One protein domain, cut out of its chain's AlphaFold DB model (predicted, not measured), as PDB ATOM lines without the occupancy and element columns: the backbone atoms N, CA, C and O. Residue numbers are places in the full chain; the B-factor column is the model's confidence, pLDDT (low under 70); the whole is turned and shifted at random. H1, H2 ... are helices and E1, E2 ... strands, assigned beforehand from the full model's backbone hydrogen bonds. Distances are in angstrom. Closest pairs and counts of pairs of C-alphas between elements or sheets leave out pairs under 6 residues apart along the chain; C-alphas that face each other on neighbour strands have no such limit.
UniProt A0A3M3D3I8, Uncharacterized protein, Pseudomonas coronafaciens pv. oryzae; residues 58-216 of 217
ATOM      1  N   VAL A  58     191.250 227.336 317.118       98.38
ATOM      2  CA  VAL A  58     190.388 228.236 316.344       98.38
ATOM      3  C   VAL A  58     189.018 228.260 317.008       98.38
ATOM      4  O   VAL A  58     188.366 227.224 317.149       98.38
ATOM      5  N   SER A  59     188.574 229.443 317.416       98.12
ATOM      6  CA  SER A  59     187.238 229.684 317.959       98.12
ATOM      7  C   SER A  59     186.422 230.472 316.946       98.12
ATOM      8  O   SER A  59     186.933 231.412 316.350       98.12
ATOM      9  N   CYS A  60     185.162 230.094 316.732       98.00
ATOM     10  CA  CYS A  60     184.247 230.785 315.822       98.00
ATOM     11  C   CYS A  60     182.969 231.165 316.572       98.00
ATOM     12  O   CYS A  60     182.216 230.283 316.998       98.00
ATOM     13  N   GLN A  61     182.700 232.462 316.685       97.94
ATOM     14  CA  GLN A  61     181.513 233.019 317.325       97.94
ATOM     15  C   GLN A  61     180.592 233.629 316.266       97.94
ATOM     16  O   GLN A  61     181.034 234.436 315.448       97.94
ATOM     17  N   PHE A  62     179.309 233.270 316.288       97.69
ATOM     18  CA  PHE A  62     178.324 233.729 315.309       97.69
ATOM     19  C   PHE A  62     177.267 234.616 315.960       97.69
ATOM     20  O   PHE A  62     176.734 234.305 317.026       97.69
ATOM     21  N   LYS A  63     176.917 235.713 315.286       97.31
ATOM     22  CA  LYS A  63     175.821 236.602 315.674       97.31
ATOM     23  C   LYS A  63     174.826 236.723 314.532       97.31
ATOM     24  O   LYS A  63     175.029 237.498 313.594       97.31
ATOM     25  N   TRP A  64     173.744 235.955 314.626       96.06
ATOM     26  CA  TRP A  64     172.637 236.013 313.675       96.06
ATOM     27  C   TRP A  64     171.904 237.343 313.767       96.06
ATOM     28  O   TRP A  64     171.599 237.838 314.853       96.06
ATOM     29  N   LYS A  65     171.599 237.903 312.604       92.75
ATOM     30  CA  LYS A  65     170.876 239.158 312.466       92.75
ATOM     31  C   LYS A  65     169.385 238.893 312.299       92.75
ATOM     32  O   LYS A  65     168.955 237.844 311.815       92.75
ATOM     33  N   THR A  66     168.585 239.878 312.685       89.50
ATOM     34  CA  THR A  66     167.219 239.999 312.176       89.50
ATOM     35  C   THR A  66     167.294 240.413 310.709       89.50
ATOM     36  O   THR A  66     168.166 241.202 310.347       89.50
ATOM     37  N   VAL A  67     166.401 239.874 309.878       84.19
ATOM     38  CA  VAL A  67     166.366 240.162 308.438       84.19
ATOM     39  C   VAL A  67     166.258 241.670 308.212       84.19
ATOM     40  O   VAL A  67     165.311 242.310 308.676       84.19
ATOM     41  N   ASP A  68     167.232 242.219 307.494       83.50
ATOM     42  CA  ASP A  68     167.246 243.604 307.036       83.50
ATOM     43  C   ASP A  68     166.634 243.665 305.632       83.50
ATOM     44  O   ASP A  68     166.960 242.850 304.774       83.50
ATOM     45  N   ARG A  69     165.741 244.625 305.372       83.06
ATOM     46  CA  ARG A  69     165.142 244.789 304.036       83.06
ATOM     47  C   ARG A  69     166.146 245.286 303.000       83.06
ATOM     48  O   ARG A  69     165.926 245.048 301.818       83.06
ATOM     49  N   ALA A  70     167.192 245.999 303.421       87.38
ATOM     50  CA  ALA A  70     168.198 246.533 302.507       87.38
ATOM     51  C   ALA A  70     169.169 245.449 302.013       87.38
ATOM     52  O   ALA A  70     169.592 245.502 300.863       87.38
ATOM     53  N   PHE A  71     169.482 244.474 302.872       86.94
ATOM     54  CA  PHE A  71     170.407 243.370 302.592       86.94
ATOM     55  C   PHE A  71     169.857 242.068 303.195       86.94
ATOM     56  O   PHE A  71     170.385 241.591 304.208       86.94
ATOM     57  N   PRO A  72     168.760 241.519 302.640       89.50
ATOM     58  CA  PRO A  72     168.098 240.334 303.188       89.50
ATOM     59  C   PRO A  72     169.004 239.101 303.216       89.50
ATOM     60  O   PRO A  72     168.836 238.237 304.073       89.50
ATOM     61  N   GLU A  73     169.984 239.042 302.318       93.50
ATOM     62  CA  GLU A  73     170.997 238.000 302.264       93.50
ATOM     63  C   GLU A  73     171.991 238.073 303.435       93.50
ATOM     64  O   GLU A  73     172.575 237.054 303.780       93.50
ATOM     65  N   HIS A  74     172.207 239.232 304.077       95.06
ATOM     66  CA  HIS A  74     173.168 239.373 305.183       95.06
ATOM     67  C   HIS A  74     172.573 238.855 306.494       95.06
ATOM     68  O   HIS A  74     171.992 239.601 307.288       95.06
ATOM     69  N   VAL A  75     172.765 237.563 306.742       95.69
ATOM     70  CA  VAL A  75     172.080 236.834 307.813       95.69
ATOM     71  C   VAL A  75     172.854 236.751 309.128       95.69
ATOM     72  O   VAL A  75     172.230 236.602 310.180       95.69
ATOM     73  N   ALA A  76     174.185 236.867 309.122       96.62
ATOM     74  CA  ALA A  76     174.984 236.825 310.349       96.62
ATOM     75  C   ALA A  76     176.326 237.557 310.224       96.62
ATOM     76  O   ALA A  76     176.797 237.872 309.132       96.62
ATOM     77  N   ASN A  77     176.955 237.807 311.369       96.69
ATOM     78  CA  ASN A  77     178.379 238.118 311.462       96.69
ATOM     79  C   ASN A  77     179.109 236.962 312.146       96.69
ATOM     80  O   ASN A  77     178.523 236.282 312.990       96.69
ATOM     81  N   VAL A  78     180.383 236.785 311.814       97.56
ATOM     82  CA  VAL A  78     181.271 235.805 312.438       97.56
ATOM     83  C   VAL A  78     182.533 236.500 312.945       97.56
ATOM     84  O   VAL A  78     183.073 237.382 312.274       97.56
ATOM     85  N   LEU A  79     182.975 236.123 314.141       97.88
ATOM     86  CA  LEU A  79     184.283 236.458 314.694       97.88
ATOM     87  C   LEU A  79     185.059 235.159 314.870       97.88
ATOM     88  O   LEU A  79     184.566 234.226 315.506       97.88
ATOM     89  N   VAL A  80     186.252 235.110 314.296       98.06
ATOM     90  CA  VAL A  80     187.184 233.999 314.439       98.06
ATOM     91  C   VAL A  80     188.373 234.469 315.247       98.06
ATOM     92  O   VAL A  80     188.966 235.488 314.917       98.06
ATOM     93  N   GLU A  81     188.726 233.716 316.276       98.12
ATOM     94  CA  GLU A  81     189.906 233.948 317.107       98.12
ATOM     95  C   GLU A  81     190.848 232.760 316.922       98.12
ATOM     96  O   GLU A  81     190.415 231.605 316.969       98.12
ATOM     97  N   VAL A  82     192.128 233.038 316.688       98.50
ATOM     98  CA  VAL A  82     193.146 232.024 316.413       98.50
ATOM     99  C   VAL A  82     194.242 232.123 317.462       98.50
ATOM    100  O   VAL A  82     194.927 233.132 317.561       98.50
ATOM    101  N   THR A  83     194.459 231.056 318.222       98.38
ATOM    102  CA  THR A  83     195.676 230.932 319.033       98.38
ATOM    103  C   THR A  83     196.716 230.200 318.191       98.38
ATOM    104  O   THR A  83     196.403 229.100 317.725       98.38
ATOM    105  N   PRO A  84     197.909 230.771 317.933       97.75
ATOM    106  CA  PRO A  84     198.919 230.087 317.136       97.75
ATOM    107  C   PRO A  84     199.491 228.877 317.891       97.75
ATOM    108  O   PRO A  84     199.445 228.851 319.123       97.75
ATOM    109  N   PRO A  85     200.053 227.886 317.179       97.75
ATOM    110  CA  PRO A  85     200.890 226.883 317.821       97.75
ATOM    111  C   PRO A  85     202.140 227.530 318.432       97.75
ATOM    112  O   PRO A  85     202.577 228.581 317.965       97.75
ATOM    113  N   GLU A  86     202.760 226.885 319.424       96.69
ATOM    114  CA  GLU A  86     203.908 227.444 320.170       96.69
ATOM    115  C   GLU A  86     205.087 227.868 319.274       96.69
ATOM    116  O   GLU A  86     205.798 228.827 319.573       96.69
ATOM    117  N   ALA A  87     205.272 227.187 318.141       96.75
ATOM    118  CA  ALA A  87     206.321 227.483 317.167       96.75
ATOM    119  C   ALA A  87     206.076 228.759 316.330       96.75
ATOM    120  O   ALA A  87     206.956 229.170 315.570       96.75
ATOM    121  N   ILE A  88     204.897 229.381 316.424       97.75
ATOM    122  CA  ILE A  88     204.509 230.564 315.646       97.75
ATOM    123  C   ILE A  88     204.198 231.714 316.605       97.75
ATOM    124  O   ILE A  88     203.295 231.627 317.433       97.75
ATOM    125  N   SER A  89     204.908 232.833 316.460       97.50
ATOM    126  CA  SER A  89     204.612 234.031 317.249       97.50
ATOM    127  C   SER A  89     203.306 234.697 316.796       97.50
ATOM    128  O   SER A  89     202.876 234.564 315.647       97.50
ATOM    129  N   VAL A  90     202.683 235.468 317.687       96.81
ATOM    130  CA  VAL A  90     201.460 236.228 317.378       96.81
ATOM    131  C   VAL A  90     201.708 237.273 316.281       96.81
ATOM    132  O   VAL A  90     200.841 237.517 315.442       96.81
ATOM    133  N   GLU A  91     202.894 237.874 316.245       96.44
ATOM    134  CA  GLU A  91     203.301 238.834 315.214       96.44
ATOM    135  C   GLU A  91     203.397 238.164 313.841       96.44
ATOM    136  O   GLU A  91     202.963 238.733 312.840       96.44
ATOM    137  N   MET A  92     203.921 236.935 313.791       97.81
ATOM    138  CA  MET A  92     203.982 236.157 312.557       97.81
ATOM    139  C   MET A  92     202.587 235.719 312.100       97.81
ATOM    140  O   MET A  92     202.245 235.885 310.932       97.81
ATOM    141  N   LEU A  93     201.758 235.215 313.023       98.06
ATOM    142  CA  LEU A  93     200.397 234.754 312.733       98.06
ATOM    143  C   LEU A  93     199.565 235.822 312.006       98.06
ATOM    144  O   LEU A  93     198.861 235.516 311.046       98.06
ATOM    145  N   GLN A  94     199.650 237.073 312.461       96.56
ATOM    146  CA  GLN A  94     198.884 238.187 311.895       96.56
ATOM    147  C   GLN A  94     199.286 238.524 310.457       96.56
ATOM    148  O   GLN A  94     198.455 238.965 309.670       96.56
ATOM    149  N   ARG A  95     200.534 238.237 310.078       97.88
ATOM    150  CA  ARG A  95     201.058 238.487 308.732       97.88
ATOM    151  C   ARG A  95     200.691 237.400 307.729       97.88
ATOM    152  O   ARG A  95     200.918 237.591 306.532       97.88
ATOM    153  N   PHE A  96     200.150 236.266 308.168       98.44
ATOM    154  CA  PHE A  96     199.708 235.246 307.231       98.44
ATOM    155  C   PHE A  96     198.503 235.714 306.427       98.44
ATOM    156  O   PHE A  96     197.530 236.262 306.946       98.44
ATOM    157  N   VAL A  97     198.569 235.433 305.131       98.06
ATOM    158  CA  VAL A  97     197.438 235.563 304.228       98.06
ATOM    159  C   VAL A  97     196.700 234.234 304.238       98.06
ATOM    160  O   VAL A  97     197.238 233.211 303.809       98.06
ATOM    161  N   PHE A  98     195.455 234.248 304.692       97.75
ATOM    162  CA  PHE A  98     194.515 233.128 304.663       97.75
ATOM    163  C   PHE A  98     193.578 233.250 303.454       97.75
ATOM    164  O   PHE A  98     193.500 234.309 302.832       97.75
ATOM    165  N   VAL A  99     192.890 232.164 303.073       95.50
ATOM    166  CA  VAL A  99     191.834 232.204 302.036       95.50
ATOM    167  C   VAL A  99     190.488 231.947 302.682       95.50
ATOM    168  O   VAL A  99     190.362 231.028 303.487       95.50
ATOM    169  N   LEU A 100     189.477 232.712 302.297       95.56
ATOM    170  CA  LEU A 100     188.092 232.426 302.633       95.56
ATOM    171  C   LEU A 100     187.622 231.145 301.932       95.56
ATOM    172  O   LEU A 100     187.909 230.961 300.746       95.56
ATOM    173  N   PRO A 101     186.883 230.275 302.627       94.50
ATOM    174  CA  PRO A 101     186.239 229.145 301.984       94.50
ATOM    175  C   PRO A 101     185.145 229.610 301.022       94.50
ATOM    176  O   PRO A 101     184.509 230.649 301.218       94.50
ATOM    177  N   GLU A 102     184.934 228.831 299.965       93.56
ATOM    178  CA  GLU A 102     183.926 229.109 298.949       93.56
ATOM    179  C   GLU A 102     182.889 227.971 298.919       93.56
ATOM    180  O   GLU A 102     183.239 226.825 298.633       93.56
ATOM    181  N   PHE A 103     181.611 228.273 299.173       93.62
ATOM    182  CA  PHE A 103     180.561 227.259 299.340       93.62
ATOM    183  C   PHE A 103     179.713 227.120 298.073       93.62
ATOM    184  O   PHE A 103     178.653 227.728 297.904       93.62
ATOM    185  N   TRP A 104     180.195 226.282 297.159       91.56
ATOM    186  CA  TRP A 104     179.563 226.030 295.866       91.56
ATOM    187  C   TRP A 104     178.835 224.690 295.846       91.56
ATOM    188  O   TRP A 104     179.306 223.699 296.396       91.56
ATOM    189  N   ARG A 105     177.697 224.652 295.160       87.69
ATOM    190  CA  ARG A 105     177.016 223.417 294.774       87.69
ATOM    191  C   ARG A 105     177.610 222.868 293.475       87.69
ATOM    192  O   ARG A 105     178.278 223.583 292.724       87.69
ATOM    193  N   ASP A 106     177.308 221.607 293.178       86.12
ATOM    194  CA  ASP A 106     177.765 220.931 291.954       86.12
ATOM    195  C   ASP A 106     177.254 221.594 290.662       86.12
ATOM    196  O   ASP A 106     177.897 221.496 289.619       86.12
ATOM    197  N   ASP A 107     176.121 222.296 290.730       86.75
ATOM    198  CA  ASP A 107     175.537 223.065 289.623       86.75
ATOM    199  C   ASP A 107     176.212 224.434 289.402       86.75
ATOM    200  O   ASP A 107     175.827 225.176 288.499       86.75
ATOM    201  N   GLY A 108     177.234 224.767 290.198       86.31
ATOM    202  CA  GLY A 108     177.941 226.045 290.133       86.31
ATOM    203  C   GLY A 108     177.235 227.186 290.866       86.31
ATOM    204  O   GLY A 108     177.667 228.330 290.737       86.31
ATOM    205  N   TYR A 109     176.185 226.907 291.641       88.94
ATOM    206  CA  TYR A 109     175.511 227.901 292.470       88.94
ATOM    207  C   TYR A 109     176.200 228.070 293.832       88.94
ATOM    208  O   TYR A 109     176.408 227.097 294.562       88.94
ATOM    209  N   GLU A 110     176.530 229.308 294.205       90.62
ATOM    210  CA  GLU A 110     176.965 229.634 295.567       90.62
ATOM    211  C   GLU A 110     175.727 229.753 296.454       90.62
ATOM    212  O   GLU A 110     174.880 230.613 296.229       90.62
ATOM    213  N   HIS A 111     175.593 228.867 297.436       91.94
ATOM    214  CA  HIS A 111     174.374 228.786 298.241       91.94
ATOM    215  C   HIS A 111     174.439 229.692 299.473       91.94
ATOM    216  O   HIS A 111     173.452 230.344 299.804       91.94
ATOM    217  N   PHE A 112     175.610 229.817 300.091       94.38
ATOM    218  CA  PHE A 112     175.914 230.889 301.032       94.38
ATOM    219  C   PHE A 112     177.376 231.312 300.880       94.38
ATOM    220  O   PHE A 112     178.176 230.642 300.232       94.38
ATOM    221  N   ARG A 113     177.735 232.457 301.454       94.56
ATOM    222  CA  ARG A 113     179.076 233.033 301.370       94.56
ATOM    223  C   ARG A 113     179.501 233.579 302.714       94.56
ATOM    224  O   ARG A 113     178.705 234.162 303.445       94.56
ATOM    225  N   VAL A 114     180.792 233.482 302.978       95.31
ATOM    226  CA  VAL A 114     181.451 234.212 304.051       95.31
ATOM    227  C   VAL A 114     182.405 235.214 303.422       95.31
ATOM    228  O   VAL A 114     183.203 234.845 302.567       95.31
ATOM    229  N   ASP A 115     182.294 236.483 303.801       94.62
ATOM    230  CA  ASP A 115     183.148 237.554 303.283       94.62
ATOM    231  C   ASP A 115     183.865 238.275 304.427       94.62
ATOM    232  O   ASP A 115     183.325 238.437 305.522       94.62
ATOM    233  N   SER A 116     185.086 238.726 304.163       94.06
ATOM    234  CA  SER A 116     185.883 239.484 305.120       94.06
ATOM    235  C   SER A 116     185.348 240.898 305.269       94.06
ATOM    236  O   SER A 116     185.051 241.575 304.272       94.06
ATOM    237  N   ALA A 117     185.323 241.389 306.510       92.25
ATOM    238  CA  ALA A 117     185.224 242.820 306.747       92.25
ATOM    239  C   ALA A 117     186.384 243.540 306.037       92.25
ATOM    240  O   ALA A 117     187.485 243.003 305.917       92.25
ATOM    241  N   TYR A 118     186.132 244.755 305.541       89.12
ATOM    242  CA  TYR A 118     187.038 245.456 304.621       89.12
ATOM    243  C   TYR A 118     188.489 245.549 305.124       89.12
ATOM    244  O   TYR A 118     189.419 245.311 304.364       89.12
ATOM    245  N   PHE A 119     188.678 245.819 306.414       90.06
ATOM    246  CA  PHE A 119     189.985 246.012 307.047       90.06
ATOM    247  C   PHE A 119     190.809 244.724 307.230       90.06
ATOM    248  O   PHE A 119     192.012 244.792 307.468       90.06
ATOM    249  N   HIS A 120     190.191 243.552 307.071       94.00
ATOM    250  CA  HIS A 120     190.903 242.274 307.021       94.00
ATOM    251  C   HIS A 120     191.330 241.879 305.609       94.00
ATOM    252  O   HIS A 120     192.049 240.898 305.450       94.00
ATOM    253  N   ARG A 121     190.869 242.574 304.564       94.44
ATOM    254  CA  ARG A 121     191.123 242.152 303.183       94.44
ATOM    255  C   ARG A 121     192.564 242.439 302.793       94.44
ATOM    256  O   ARG A 121     193.032 243.569 302.890       94.44
ATOM    257  N   VAL A 122     193.232 241.427 302.256       94.44
ATOM    258  CA  VAL A 122     194.541 241.591 301.622       94.44
ATOM    259  C   VAL A 122     194.300 241.885 300.150       94.44
ATOM    260  O   VAL A 122     193.893 240.995 299.408       94.44
ATOM    261  N   THR A 123     194.511 243.138 299.746       92.75
ATOM    262  CA  THR A 123     194.317 243.620 298.362       92.75
ATOM    263  C   THR A 123     195.633 243.943 297.650       92.75
ATOM    264  O   THR A 123     195.645 244.198 296.448       92.75
ATOM    265  N   SER A 124     196.751 243.904 298.376       92.62
ATOM    266  CA  SER A 124     198.082 244.206 297.859       92.62
ATOM    267  C   SER A 124     198.492 243.231 296.755       92.62
ATOM    268  O   SER A 124     198.351 242.011 296.888       92.62
ATOM    269  N   THR A 125     199.015 243.779 295.655       90.94
ATOM    270  CA  THR A 125     199.442 242.995 294.486       90.94
ATOM    271  C   THR A 125     200.490 241.961 294.888       90.94
ATOM    272  O   THR A 125     201.398 242.264 295.653       90.94
ATOM    273  N   GLY A 126     200.351 240.736 294.381       91.62
ATOM    274  CA  GLY A 126     201.241 239.619 294.708       91.62
ATOM    275  C   GLY A 126     200.843 238.832 295.959       91.62
ATOM    276  O   GLY A 126     201.291 237.701 296.097       91.62
ATOM    277  N   TYR A 127     199.964 239.371 296.812       93.25
ATOM    278  CA  TYR A 127     199.503 238.704 298.039       93.25
ATOM    279  C   TYR A 127     198.027 238.321 297.995       93.25
ATOM    280  O   TYR A 127     197.612 237.357 298.642       93.25
ATOM    281  N   PHE A 128     197.213 239.068 297.244       91.25
ATOM    282  CA  PHE A 128     195.788 238.787 297.193       91.25
ATOM    283  C   PHE A 128     195.470 237.485 296.451       91.25
ATOM    284  O   PHE A 128     196.217 237.020 295.586       91.25
ATOM    285  N   LYS A 129     194.314 236.903 296.776       91.19
ATOM    286  CA  LYS A 129     193.769 235.744 296.076       91.19
ATOM    287  C   LYS A 129     192.393 236.060 295.512       91.19
ATOM    288  O   LYS A 129     191.532 236.556 296.231       91.19
ATOM    289  N   ASP A 130     192.194 235.731 294.242       88.69
ATOM    290  CA  ASP A 130     190.879 235.751 293.608       88.69
ATOM    291  C   ASP A 130     190.155 234.419 293.795       88.69
ATOM    292  O   ASP A 130     190.771 233.356 293.946       88.69
ATOM    293  N   SER A 131     188.830 234.479 293.719       86.25
ATOM    294  CA  SER A 131     188.002 233.283 293.613       86.25
ATOM    295  C   SER A 131     188.317 232.514 292.336       86.25
ATOM    296  O   SER A 131     188.458 233.074 291.250       86.25
ATOM    297  N   SER A 132     188.377 231.193 292.469       82.69
ATOM    298  CA  SER A 132     188.594 230.294 291.329       82.69
ATOM    299  C   SER A 132     187.325 230.036 290.504       82.69
ATOM    300  O   SER A 132     187.386 229.378 289.464       82.69
ATOM    301  N   LYS A 133     186.170 230.516 290.983       86.00
ATOM    302  CA  LYS A 133     184.835 230.153 290.487       86.00
ATOM    303  C   LYS A 133     184.014 231.340 289.996       86.00
ATOM    304  O   LYS A 133     183.167 231.156 289.129       86.00
ATOM    305  N   ALA A 134     184.262 232.542 290.513       84.56
ATOM    306  CA  ALA A 134     183.529 233.742 290.129       84.56
ATOM    307  C   ALA A 134     184.419 234.987 290.134       84.56
ATOM    308  O   ALA A 134     185.376 235.081 290.898       84.56
ATOM    309  N   SER A 135     184.067 235.979 289.315       83.25
ATOM    310  CA  SER A 135     184.666 237.312 289.403       83.25
ATOM    311  C   SER A 135     184.071 238.045 290.605       83.25
ATOM    312  O   SER A 135     182.871 238.317 290.637       83.25
ATOM    313  N   ARG A 136     184.890 238.302 291.630       78.75
ATOM    314  CA  ARG A 136     184.477 238.961 292.875       78.75
ATOM    315  C   ARG A 136     185.657 239.612 293.590       78.75
ATOM    316  O   ARG A 136     186.794 239.497 293.147       78.75
ATOM    317  N   ASN A 137     185.352 240.284 294.702       74.81
ATOM    318  CA  ASN A 137     186.349 240.800 295.635       74.81
ATOM    319  C   ASN A 137     187.321 239.698 296.086       74.81
ATOM    320  O   ASN A 137     186.980 238.513 296.082       74.81
ATOM    321  N   VAL A 138     188.505 240.126 296.520       87.50
ATOM    322  CA  VAL A 138     189.572 239.251 297.015       87.50
ATOM    323  C   VAL A 138     189.071 238.307 298.115       87.50
ATOM    324  O   VAL A 138     188.360 238.718 299.031       87.50
ATOM    325  N   THR A 139     189.457 237.035 298.028       93.81
ATOM    326  CA  THR A 139     189.170 235.994 299.028       93.81
ATOM    327  C   THR A 139     190.278 235.874 300.072       93.81
ATOM    328  O   THR A 139     190.203 235.039 300.965       93.81
ATOM    329  N   SER A 140     191.318 236.696 299.970       95.88
ATOM    330  CA  SER A 140     192.453 236.723 300.885       95.88
ATOM    331  C   SER A 140     192.230 237.651 302.073       95.88
ATOM    332  O   SER A 140     191.801 238.798 301.908       95.88
ATOM    333  N   PHE A 141     192.597 237.183 303.265       96.94
ATOM    334  CA  PHE A 141     192.501 237.970 304.491       96.94
ATOM    335  C   PHE A 141     193.693 237.778 305.425       96.94
ATOM    336  O   PHE A 141     194.402 236.780 305.326       96.94
ATOM    337  N   HIS A 142     193.890 238.733 306.331       97.12
ATOM    338  CA  HIS A 142     194.879 238.686 307.413       97.12
ATOM    339  C   HIS A 142     194.189 238.869 308.773       97.12
ATOM    340  O   HIS A 142     193.032 239.312 308.834       97.12
ATOM    341  N   LEU A 143     194.865 238.490 309.857       96.62
ATOM    342  CA  LEU A 143     194.321 238.621 311.212       96.62
ATOM    343  C   LEU A 143     194.775 239.935 311.845       96.62
ATOM    344  O   LEU A 143     195.906 240.359 311.660       96.62
ATOM    345  N   ILE A 144     193.918 240.519 312.678       93.94
ATOM    346  CA  ILE A 144     194.266 241.659 313.531       93.94
ATOM    347  C   ILE A 144     194.031 241.239 314.974       93.94
ATOM    348  O   ILE A 144     192.936 240.787 315.310       93.94
ATOM    349  N   ASN A 145     195.051 241.366 315.822       92.75
ATOM    350  CA  ASN A 145     195.051 240.862 317.198       92.75
ATOM    351  C   ASN A 145     194.592 239.398 317.259       92.75
ATOM    352  O   ASN A 145     193.667 239.040 317.990       92.75
ATOM    353  N   SER A 146     195.196 238.569 316.402       96.06
ATOM    354  CA  SER A 146     194.889 237.139 316.276       96.06
ATOM    355  C   SER A 146     193.425 236.820 315.950       96.06
ATOM    356  O   SER A 146     192.955 235.711 316.197       96.06
ATOM    357  N   SER A 147     192.692 237.786 315.396       96.69
ATOM    358  CA  SER A 147     191.257 237.672 315.165       96.69
ATOM    359  C   SER A 147     190.871 238.112 313.756       96.69
ATOM    360  O   SER A 147     191.529 238.952 313.142       96.69
ATOM    361  N   TRP A 148     189.779 237.556 313.242       97.31
ATOM    362  CA  TRP A 148     189.195 237.897 311.951       97.31
ATOM    363  C   TRP A 148     187.685 238.065 312.057       97.31
ATOM    364  O   TRP A 148     186.987 237.226 312.623       97.31
ATOM    365  N   ARG A 149     187.171 239.153 311.484       96.31
ATOM    366  CA  ARG A 149     185.740 239.439 311.403       96.31
ATOM    367  C   ARG A 149     185.224 239.278 309.978       96.31
ATOM    368  O   ARG A 149     185.753 239.876 309.037       96.31
ATOM    369  N   GLY A 150     184.103 238.575 309.854       95.94
ATOM    370  CA  GLY A 150     183.399 238.390 308.593       95.94
ATOM    371  C   GLY A 150     181.891 238.582 308.675       95.94
ATOM    372  O   GLY A 150     181.288 238.661 309.751       95.94
ATOM    373  N   ALA A 151     181.282 238.645 307.497       95.75
ATOM    374  CA  ALA A 151     179.843 238.653 307.280       95.75
ATOM    375  C   ALA A 151     179.421 237.370 306.556       95.75
ATOM    376  O   ALA A 151     180.111 236.904 305.649       95.75
ATOM    377  N   VAL A 152     178.279 236.816 306.958       96.88
ATOM    378  CA  VAL A 152     177.678 235.619 306.365       96.88
ATOM    379  C   VAL A 152     176.475 236.035 305.528       96.88
ATOM    380  O   VAL A 152     175.581 236.729 306.019       96.88
ATOM    381  N   TYR A 153     176.465 235.590 304.278       95.56
ATOM    382  CA  TYR A 153     175.430 235.858 303.294       95.56
ATOM    383  C   TYR A 153     174.744 234.555 302.891       95.56
ATOM    384  O   TYR A 153     175.433 233.644 302.452       95.56
ATOM    385  N   ASP A 154     173.424 234.454 303.012       95.38
ATOM    386  CA  ASP A 154     172.649 233.281 302.592       95.38
ATOM    387  C   ASP A 154     171.787 233.631 301.377       95.38
ATOM    388  O   ASP A 154     170.950 234.534 301.431       95.38
ATOM    389  N   TYR A 155     171.988 232.910 300.274       93.62
ATOM    390  CA  TYR A 155     171.298 233.134 299.003       93.62
ATOM    391  C   TYR A 155     170.132 232.158 298.810       93.62
ATOM    392  O   TYR A 155     169.872 231.686 297.702       93.62
ATOM    393  N   GLY A 156     169.435 231.817 299.894       89.25
ATOM    394  CA  GLY A 156     168.342 230.845 299.862       89.25
ATOM    395  C   GLY A 156     168.852 229.408 299.814       89.25
ATOM    396  O   GLY A 156     168.316 228.577 299.085       89.25
ATOM    397  N   SER A 157     169.898 229.124 300.586       89.44
ATOM    398  CA  SER A 157     170.584 227.835 300.620       89.44
ATOM    399  C   SER A 157     169.706 226.671 301.097       89.44
ATOM    400  O   SER A 157     169.959 225.521 300.741       89.44
ATOM    401  N   GLY A 158     168.672 226.961 301.896       89.31
ATOM    402  CA  GLY A 158     167.795 225.962 302.513       89.31
ATOM    403  C   GLY A 158     168.409 225.249 303.723       89.31
ATOM    404  O   GLY A 158     167.755 224.384 304.306       89.31
ATOM    405  N   PHE A 159     169.632 225.611 304.118       93.31
ATOM    406  CA  PHE A 159     170.292 225.065 305.300       93.31
ATOM    407  C   PHE A 159     169.748 225.684 306.586       93.31
ATOM    408  O   PHE A 159     169.296 226.833 306.618       93.31
ATOM    409  N   SER A 160     169.816 224.927 307.682       96.00
ATOM    410  CA  SER A 160     169.561 225.507 308.995       96.00
ATOM    411  C   SER A 160     170.725 226.412 309.414       96.00
ATOM    412  O   SER A 160     171.857 226.269 308.948       96.00
ATOM    413  N   LYS A 161     170.469 227.320 310.363       96.19
ATOM    414  CA  LYS A 161     171.519 228.155 310.971       96.19
ATOM    415  C   LYS A 161     172.685 227.314 311.502       96.19
ATOM    416  O   LYS A 161     173.837 227.670 311.292       96.19
ATOM    417  N   ALA A 162     172.379 226.189 312.151       97.69
ATOM    418  CA  ALA A 162     173.384 225.295 312.715       97.69
ATOM    419  C   ALA A 162     174.253 224.638 311.631       97.69
ATOM    420  O   ALA A 162     175.462 224.521 311.815       97.69
ATOM    421  N   ASP A 163     173.665 224.266 310.491       97.31
ATOM    422  CA  ASP A 163     174.415 223.664 309.385       97.31
ATOM    423  C   ASP A 163     175.362 224.678 308.735       97.31
ATOM    424  O   ASP A 163     176.514 224.348 308.455       97.31
ATOM    425  N   ILE A 164     174.900 225.922 308.545       97.00
ATOM    426  CA  ILE A 164     175.729 227.019 308.025       97.00
ATOM    427  C   ILE A 164     176.900 227.285 308.979       97.00
ATOM    428  O   ILE A 164     178.048 227.327 308.544       97.00
ATOM    429  N   GLU A 165     176.645 227.416 310.287       98.06
ATOM    430  CA  GLU A 165     177.719 227.596 311.274       98.06
ATOM    431  C   GLU A 165     178.721 226.441 311.264       98.06
ATOM    432  O   GLU A 165     179.926 226.683 311.331       98.06
ATOM    433  N   SER A 166     178.234 225.198 311.187       97.88
ATOM    434  CA  SER A 166     179.081 224.005 311.188       97.88
ATOM    435  C   SER A 166     180.014 223.986 309.982       97.88
ATOM    436  O   SER A 166     181.221 223.849 310.161       97.88
ATOM    437  N   GLN A 167     179.477 224.194 308.776       97.56
ATOM    438  CA  GLN A 167     180.271 224.210 307.544       97.56
ATOM    439  C   GLN A 167     181.285 225.355 307.540       97.56
ATOM    440  O   GLN A 167     182.449 225.155 307.203       97.56
ATOM    441  N   ILE A 168     180.875 226.553 307.970       97.75
ATOM    442  CA  ILE A 168     181.781 227.702 308.057       97.75
ATOM    443  C   ILE A 168     182.909 227.430 309.051       97.75
ATOM    444  O   ILE A 168     184.068 227.710 308.749       97.75
ATOM    445  N   ARG A 169     182.586 226.894 310.232       98.31
ATOM    446  CA  ARG A 169     183.574 226.586 311.269       98.31
ATOM    447  C   ARG A 169     184.564 225.531 310.792       98.31
ATOM    448  O   ARG A 169     185.761 225.717 310.990       98.31
ATOM    449  N   GLU A 170     184.077 224.453 310.187       98.12
ATOM    450  CA  GLU A 170     184.906 223.365 309.666       98.12
ATOM    451  C   GLU A 170     185.885 223.878 308.608       98.12
ATOM    452  O   GLU A 170     187.097 223.746 308.777       98.12
ATOM    453  N   GLU A 171     185.376 224.557 307.581       97.62
ATOM    454  CA  GLU A 171     186.187 225.033 306.461       97.62
ATOM    455  C   GLU A 171     187.169 226.145 306.867       97.62
ATOM    456  O   GLU A 171     188.338 226.112 306.478       97.62
ATOM    457  N   LEU A 172     186.757 227.106 307.707       97.62
ATOM    458  CA  LEU A 172     187.679 228.130 308.222       97.62
ATOM    459  C   LEU A 172     188.772 227.510 309.094       97.62
ATOM    460  O   LEU A 172     189.941 227.872 308.956       97.62
ATOM    461  N   THR A 173     188.418 226.559 309.963       98.25
ATOM    462  CA  THR A 173     189.401 225.860 310.801       98.25
ATOM    463  C   THR A 173     190.381 225.080 309.935       98.25
ATOM    464  O   THR A 173     191.586 225.169 310.168       98.25
ATOM    465  N   ALA A 174     189.898 224.370 308.912       97.50
ATOM    466  CA  ALA A 174     190.740 223.639 307.973       97.50
ATOM    467  C   ALA A 174     191.689 224.587 307.227       97.50
ATOM    468  O   ALA A 174     192.900 224.386 307.251       97.50
ATOM    469  N   HIS A 175     191.177 225.674 306.646       97.12
ATOM    470  CA  HIS A 175     191.992 226.652 305.922       97.12
ATOM    471  C   HIS A 175     193.082 227.286 306.798       97.12
ATOM    472  O   HIS A 175     194.225 227.418 306.352       97.12
ATOM    473  N   VAL A 176     192.758 227.664 308.041       98.00
ATOM    474  CA  VAL A 176     193.748 228.196 308.991       98.00
ATOM    475  C   VAL A 176     194.774 227.119 309.341       98.00
ATOM    476  O   VAL A 176     195.969 227.353 309.184       98.00
ATOM    477  N   THR A 177     194.324 225.926 309.738       97.62
ATOM    478  CA  THR A 177     195.196 224.807 310.137       97.62
ATOM    479  C   THR A 177     196.184 224.445 309.035       97.62
ATOM    480  O   THR A 177     197.388 224.379 309.276       97.62
ATOM    481  N   GLU A 178     195.698 224.254 307.810       97.19
ATOM    482  CA  GLU A 178     196.532 223.844 306.683       97.19
ATOM    483  C   GLU A 178     197.488 224.956 306.236       97.19
ATOM    484  O   GLU A 178     198.618 224.666 305.846       97.19
ATOM    485  N   THR A 179     197.102 226.231 306.373       97.81
ATOM    486  CA  THR A 179     198.018 227.361 306.137       97.81
ATOM    487  C   THR A 179     199.190 227.331 307.124       97.81
ATOM    488  O   THR A 179     200.345 227.429 306.706       97.81
ATOM    489  N   LEU A 180     198.914 227.140 308.419       97.88
ATOM    490  CA  LEU A 180     199.952 227.082 309.456       97.88
ATOM    491  C   LEU A 180     200.844 225.845 309.308       97.88
ATOM    492  O   LEU A 180     202.062 225.956 309.417       97.88
ATOM    493  N   ARG A 181     200.270 224.681 308.984       97.56
ATOM    494  CA  ARG A 181     201.048 223.467 308.684       97.56
ATOM    495  C   ARG A 181     201.967 223.666 307.491       97.56
ATOM    496  O   ARG A 181     203.147 223.345 307.581       97.56
ATOM    497  N   CYS A 182     201.456 224.240 306.399       97.56
ATOM    498  CA  CYS A 182     202.279 224.559 305.236       97.56
ATOM    499  C   CYS A 182     203.442 225.477 305.618       97.56
ATOM    500  O   CYS A 182     204.551 225.272 305.131       97.56
ATOM    501  N   TYR A 183     203.222 226.456 306.499       97.62
ATOM    502  CA  TYR A 183     204.294 227.327 306.977       97.62
ATOM    503  C   TYR A 183     205.350 226.541 307.761       97.62
ATOM    504  O   TYR A 183     206.535 226.623 307.448       97.62
ATOM    505  N   LEU A 184     204.920 225.722 308.723       96.94
ATOM    506  CA  LEU A 184     205.812 224.968 309.607       96.94
ATOM    507  C   LEU A 184     206.687 223.943 308.871       96.94
ATOM    508  O   LEU A 184     207.811 223.689 309.297       96.94
ATOM    509  N   ILE A 185     206.224 223.401 307.740       96.44
ATOM    510  CA  ILE A 185     207.012 222.477 306.899       96.44
ATOM    511  C   ILE A 185     207.778 223.175 305.758       96.44
ATOM    512  O   ILE A 185     208.320 222.503 304.867       96.44
ATOM    513  N   GLY A 186     207.777 224.515 305.730       95.31
ATOM    514  CA  GLY A 186     208.431 225.322 304.695       95.31
ATOM    515  C   GLY A 186     207.815 225.169 303.300       95.31
ATOM    516  O   GLY A 186     208.523 225.241 302.301       95.31
ATOM    517  N   HIS A 187     206.514 224.883 303.219       95.25
ATOM    518  CA  HIS A 187     205.771 224.700 301.967       95.25
ATOM    519  C   HIS A 187     204.784 225.839 301.668       95.25
ATOM    520  O   HIS A 187     204.164 225.858 300.605       95.25
ATOM    521  N   LEU A 188     204.615 226.790 302.590       95.75
ATOM    522  CA  LEU A 188     203.786 227.965 302.357       95.75
ATOM    523  C   LEU A 188     204.518 228.943 301.413       95.75
ATOM    524  O   LEU A 188     205.630 229.347 301.737       95.75
ATOM    525  N   PRO A 189     203.924 229.351 300.273       93.88
ATOM    526  CA  PRO A 189     204.562 230.298 299.356       93.88
ATOM    527  C   PRO A 189     204.765 231.686 299.978       93.88
ATOM    528  O   PRO A 189     203.893 232.154 300.707       93.88
ATOM    529  N   ASP A 190     205.822 232.405 299.587       94.69
ATOM    530  CA  ASP A 190     206.134 233.757 300.095       94.69
ATOM    531  C   ASP A 190     204.985 234.761 299.911       94.69
ATOM    532  O   ASP A 190     204.729 235.598 300.772       94.69
ATOM    533  N   SER A 191     204.201 234.623 298.834       94.69
ATOM    534  CA  SER A 191     202.979 235.411 298.591       94.69
ATOM    535  C   SER A 191     201.906 235.257 299.678       94.69
ATOM    536  O   SER A 191     200.872 235.919 299.638       94.69
ATOM    537  N   ARG A 192     202.081 234.322 300.616       97.06
ATOM    538  CA  ARG A 192     201.161 234.057 301.727       97.06
ATOM    539  C   ARG A 192     201.653 234.606 303.060       97.06
ATOM    540  O   ARG A 192     200.988 234.386 304.069       97.06
ATOM    541  N   VAL A 193     202.769 235.326 303.065       97.69
ATOM    542  CA  VAL A 193     203.313 235.995 304.246       97.69
ATOM    543  C   VAL A 193     203.531 237.460 303.900       97.69
ATOM    544  O   VAL A 193     204.388 237.798 303.089       97.69
ATOM    545  N   LEU A 194     202.749 238.349 304.507       97.56
ATOM    546  CA  LEU A 194     202.915 239.783 304.305       97.56
ATOM    547  C   LEU A 194     204.289 240.232 304.833       97.56
ATOM    548  O   LEU A 194     204.687 239.826 305.934       97.56
ATOM    549  N   PRO A 195     205.018 241.089 304.098       97.06
ATOM    550  CA  PRO A 195     206.121 241.864 304.642       97.06
ATOM    551  C   PRO A 195     205.672 242.663 305.866       97.06
ATOM    552  O   PRO A 195     204.502 243.029 305.996       97.06
ATOM    553  N   GLU A 196     206.592 242.880 306.799       96.00
ATOM    554  CA  GLU A 196     206.271 243.531 308.069       96.00
ATOM    555  C   GLU A 196     205.819 244.977 307.872       96.00
ATOM    556  O   GLU A 196     204.792 245.368 308.415       96.00
ATOM    557  N   ASP A 197     206.539 245.734 307.047       95.88
ATOM    558  CA  ASP A 197     206.208 247.101 306.642       95.88
ATOM    559  C   ASP A 197     204.817 247.183 306.009       95.88
ATOM    560  O   ASP A 197     203.990 247.982 306.441       95.88
ATOM    561  N   LEU A 198     204.508 246.279 305.072       94.88
ATOM    562  CA  LEU A 198     203.192 246.228 304.440       94.88
ATOM    563  C   LEU A 198     202.078 245.939 305.454       94.88
ATOM    564  O   LEU A 198     201.018 246.562 305.406       94.88
ATOM    565  N   HIS A 199     202.293 244.993 306.370       94.75
ATOM    566  CA  HIS A 199     201.316 244.693 307.414       94.75
ATOM    567  C   HIS A 199     201.108 245.891 308.352       94.75
ATOM    568  O   HIS A 199     199.964 246.222 308.658       94.75
ATOM    569  N   GLN A 200     202.186 246.572 308.762       92.38
ATOM    570  CA  GLN A 200     202.095 247.779 309.587       92.38
ATOM    571  C   GLN A 200     201.314 248.888 308.881       92.38
ATOM    572  O   GLN A 200     200.402 249.458 309.477       92.38
ATOM    573  N   ASP A 201     201.586 249.137 307.600       91.94
ATOM    574  CA  ASP A 201     200.844 250.111 306.799       91.94
ATOM    575  C   ASP A 201     199.344 249.783 306.766       91.94
ATOM    576  O   ASP A 201     198.513 250.669 306.985       91.94
ATOM    577  N   MET A 202     198.986 248.507 306.581       90.25
ATOM    578  CA  MET A 202     197.593 248.050 306.557       90.25
ATOM    579  C   MET A 202     196.851 248.276 307.883       90.25
ATOM    580  O   MET A 202     195.658 248.586 307.856       90.25
ATOM    581  N   ILE A 203     197.516 248.119 309.032       88.69
ATOM    582  CA  ILE A 203     196.874 248.278 310.350       88.69
ATOM    583  C   ILE A 203     196.979 249.701 310.913       88.69
ATOM    584  O   ILE A 203     196.124 250.096 311.703       88.69
ATOM    585  N   SER A 204     197.969 250.489 310.480       86.44
ATOM    586  CA  SER A 204     198.250 251.846 310.985       86.44
ATOM    587  C   SER A 204     197.102 252.840 310.784       86.44
ATOM    588  O   SER A 204     196.999 253.835 311.499       86.44
ATOM    589  N   VAL A 205     196.216 252.560 309.826       82.38
ATOM    590  CA  VAL A 205     195.049 253.390 309.501       82.38
ATOM    591  C   VAL A 205     193.995 253.360 310.616       82.38
ATOM    592  O   VAL A 205     193.138 254.244 310.678       82.38
ATOM    593  N   PHE A 206     194.045 252.367 311.507       80.56
ATOM    594  CA  PHE A 206     193.047 252.168 312.549       80.56
ATOM    595  C   PHE A 206     193.631 252.442 313.936       80.56
ATOM    596  O   PHE A 206     194.584 251.802 314.374       80.56
ATOM    597  N   ASP A 207     193.006 253.361 314.670       81.94
ATOM    598  CA  ASP A 207     193.326 253.577 316.081       81.94
ATOM    599  C   ASP A 207     192.954 252.330 316.923       81.94
ATOM    600  O   ASP A 207     191.925 251.698 316.652       81.94
ATOM    601  N   PRO A 208     193.719 251.965 317.974       80.50
ATOM    602  CA  PRO A 208     193.427 250.789 318.797       80.50
ATOM    603  C   PRO A 208     192.004 250.738 319.376       80.50
ATOM    604  O   PRO A 208     191.405 249.661 319.438       80.50
ATOM    605  N   ALA A 209     191.415 251.876 319.762       83.75
ATOM    606  CA  ALA A 209     190.042 251.907 320.266       83.75
ATOM    607  C   ALA A 209     189.019 251.685 319.139       83.75
ATOM    608  O   ALA A 209     187.978 251.052 319.352       83.75
ATOM    609  N   GLN A 210     189.316 252.162 317.926       82.31
ATOM    610  CA  GLN A 210     188.509 251.870 316.741       82.31
ATOM    611  C   GLN A 210     188.576 250.387 316.381       82.31
ATOM    612  O   GLN A 210     187.524 249.789 316.160       82.31
ATOM    613  N   LEU A 211     189.765 249.778 316.408       79.81
ATOM    614  CA  LEU A 211     189.938 248.340 316.190       79.81
ATOM    615  C   LEU A 211     189.136 247.523 317.202       79.81
ATOM    616  O   LEU A 211     188.357 246.663 316.803       79.81
ATOM    617  N   ALA A 212     189.229 247.839 318.496       82.12
ATOM    618  CA  ALA A 212     188.447 247.153 319.524       82.12
ATOM    619  C   ALA A 212     186.934 247.235 319.249       82.12
ATOM    620  O   ALA A 212     186.219 246.233 319.329       82.12
ATOM    621  N   LYS A 213     186.438 248.409 318.839       84.44
ATOM    622  CA  LYS A 213     185.033 248.582 318.448       84.44
ATOM    623  C   LYS A 213     184.691 247.763 317.197       84.44
ATOM    624  O   LYS A 213     183.649 247.109 317.160       84.44
ATOM    625  N   MET A 214     185.564 247.767 316.192       81.62
ATOM    626  CA  MET A 214     185.404 247.042 314.928       81.62
ATOM    627  C   MET A 214     185.515 245.523 315.082       81.62
ATOM    628  O   MET A 214     184.991 244.811 314.230       81.62
ATOM    629  N   MET A 215     186.112 245.020 316.162       84.44
ATOM    630  CA  MET A 215     186.193 243.588 316.466       84.44
ATOM    631  C   MET A 215     185.062 243.081 317.370       84.44
ATOM    632  O   MET A 215     184.888 241.876 317.506       84.44
ATOM    633  N   SER A 216     184.229 243.968 317.928       83.00
ATOM    634  CA  SER A 216     183.057 243.547 318.709       83.00
ATOM    635  C   SER A 216     181.897 243.084 317.810       83.00
ATOM    636  O   SER A 216     181.556 243.747 316.819       83.00
TER     637      SER A 216
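What this domain is: This is residues 58 to 216 of the 217 residues of an uncharacterized protein of Pseudomonas coronafaciens pv. oryzae (UniProt A0A3M3D3I8). One long helix, H2, packs over one face of a strongly twisted four-stranded sheet, two layers; short helices H1 and H3 sit at one end of the body, and H4 reaches the sheet with residues 214 to 215. The 159 printed residues, under half of them in named elements, run E1 E2 H1 E3 E4 H2 H3 H4, mixed helices and strands. The antiparallel sheet has the order E1 E2 E4 E3. The whole is compact, radius of gyration of the C-alphas 15.7 A, spanning 41 by 37 by 30 A.

How they stand to each other: Start at E2, residues 74 to 83, whose N 79 is 2.9 A from O 61 of E1, residues 58 to 64, its hairpin partner. On its other side N 78 is 2.9 A from O 150 of E4, residues 147 to 154. N 151 of E4 is 2.8 A from O 115 of E3, residues 110 to 116; these two form a hairpin. H2, residues 161 to 184, is on the sheet, its height of 4.3 A only just above the sheet's level; its closest C-alphas to E1 are Thr 173 and Val 58, 6.1 A. H1, residues 90 to 95, only grazes the sheet; it is close to but not clearly touching H3, residues 196 to 204, C-alphas Arg 95 and His 199 at 6.3 A. H4, residues 208 to 215, also only grazes it, C-alphas Met 215 and Arg 149 of E4 at 6.6 A. Each O i to N i+4 pair is within hydrogen-bond range in H2, H3 and H4, and 1 of 2 in H1.

Where its parts are: Find C-alpha 58 at (190.388, 228.236, 316.344), where E1 begins. H2 runs 34.5 A from C-alpha 161 at (171.519, 228.155, 310.971); E2 measures 27.7 A, E4 22.9 A. H4 ends at C-alpha 215, (186.193, 243.588, 316.466).

The domain as a whole: The C-alphas of Arg 69 and Ile 185 are farthest apart, 47.5 A. The printed part has no cut; H1 to E3, E3 to E4 and H2 to H3 are long links. No printed residue is under 70.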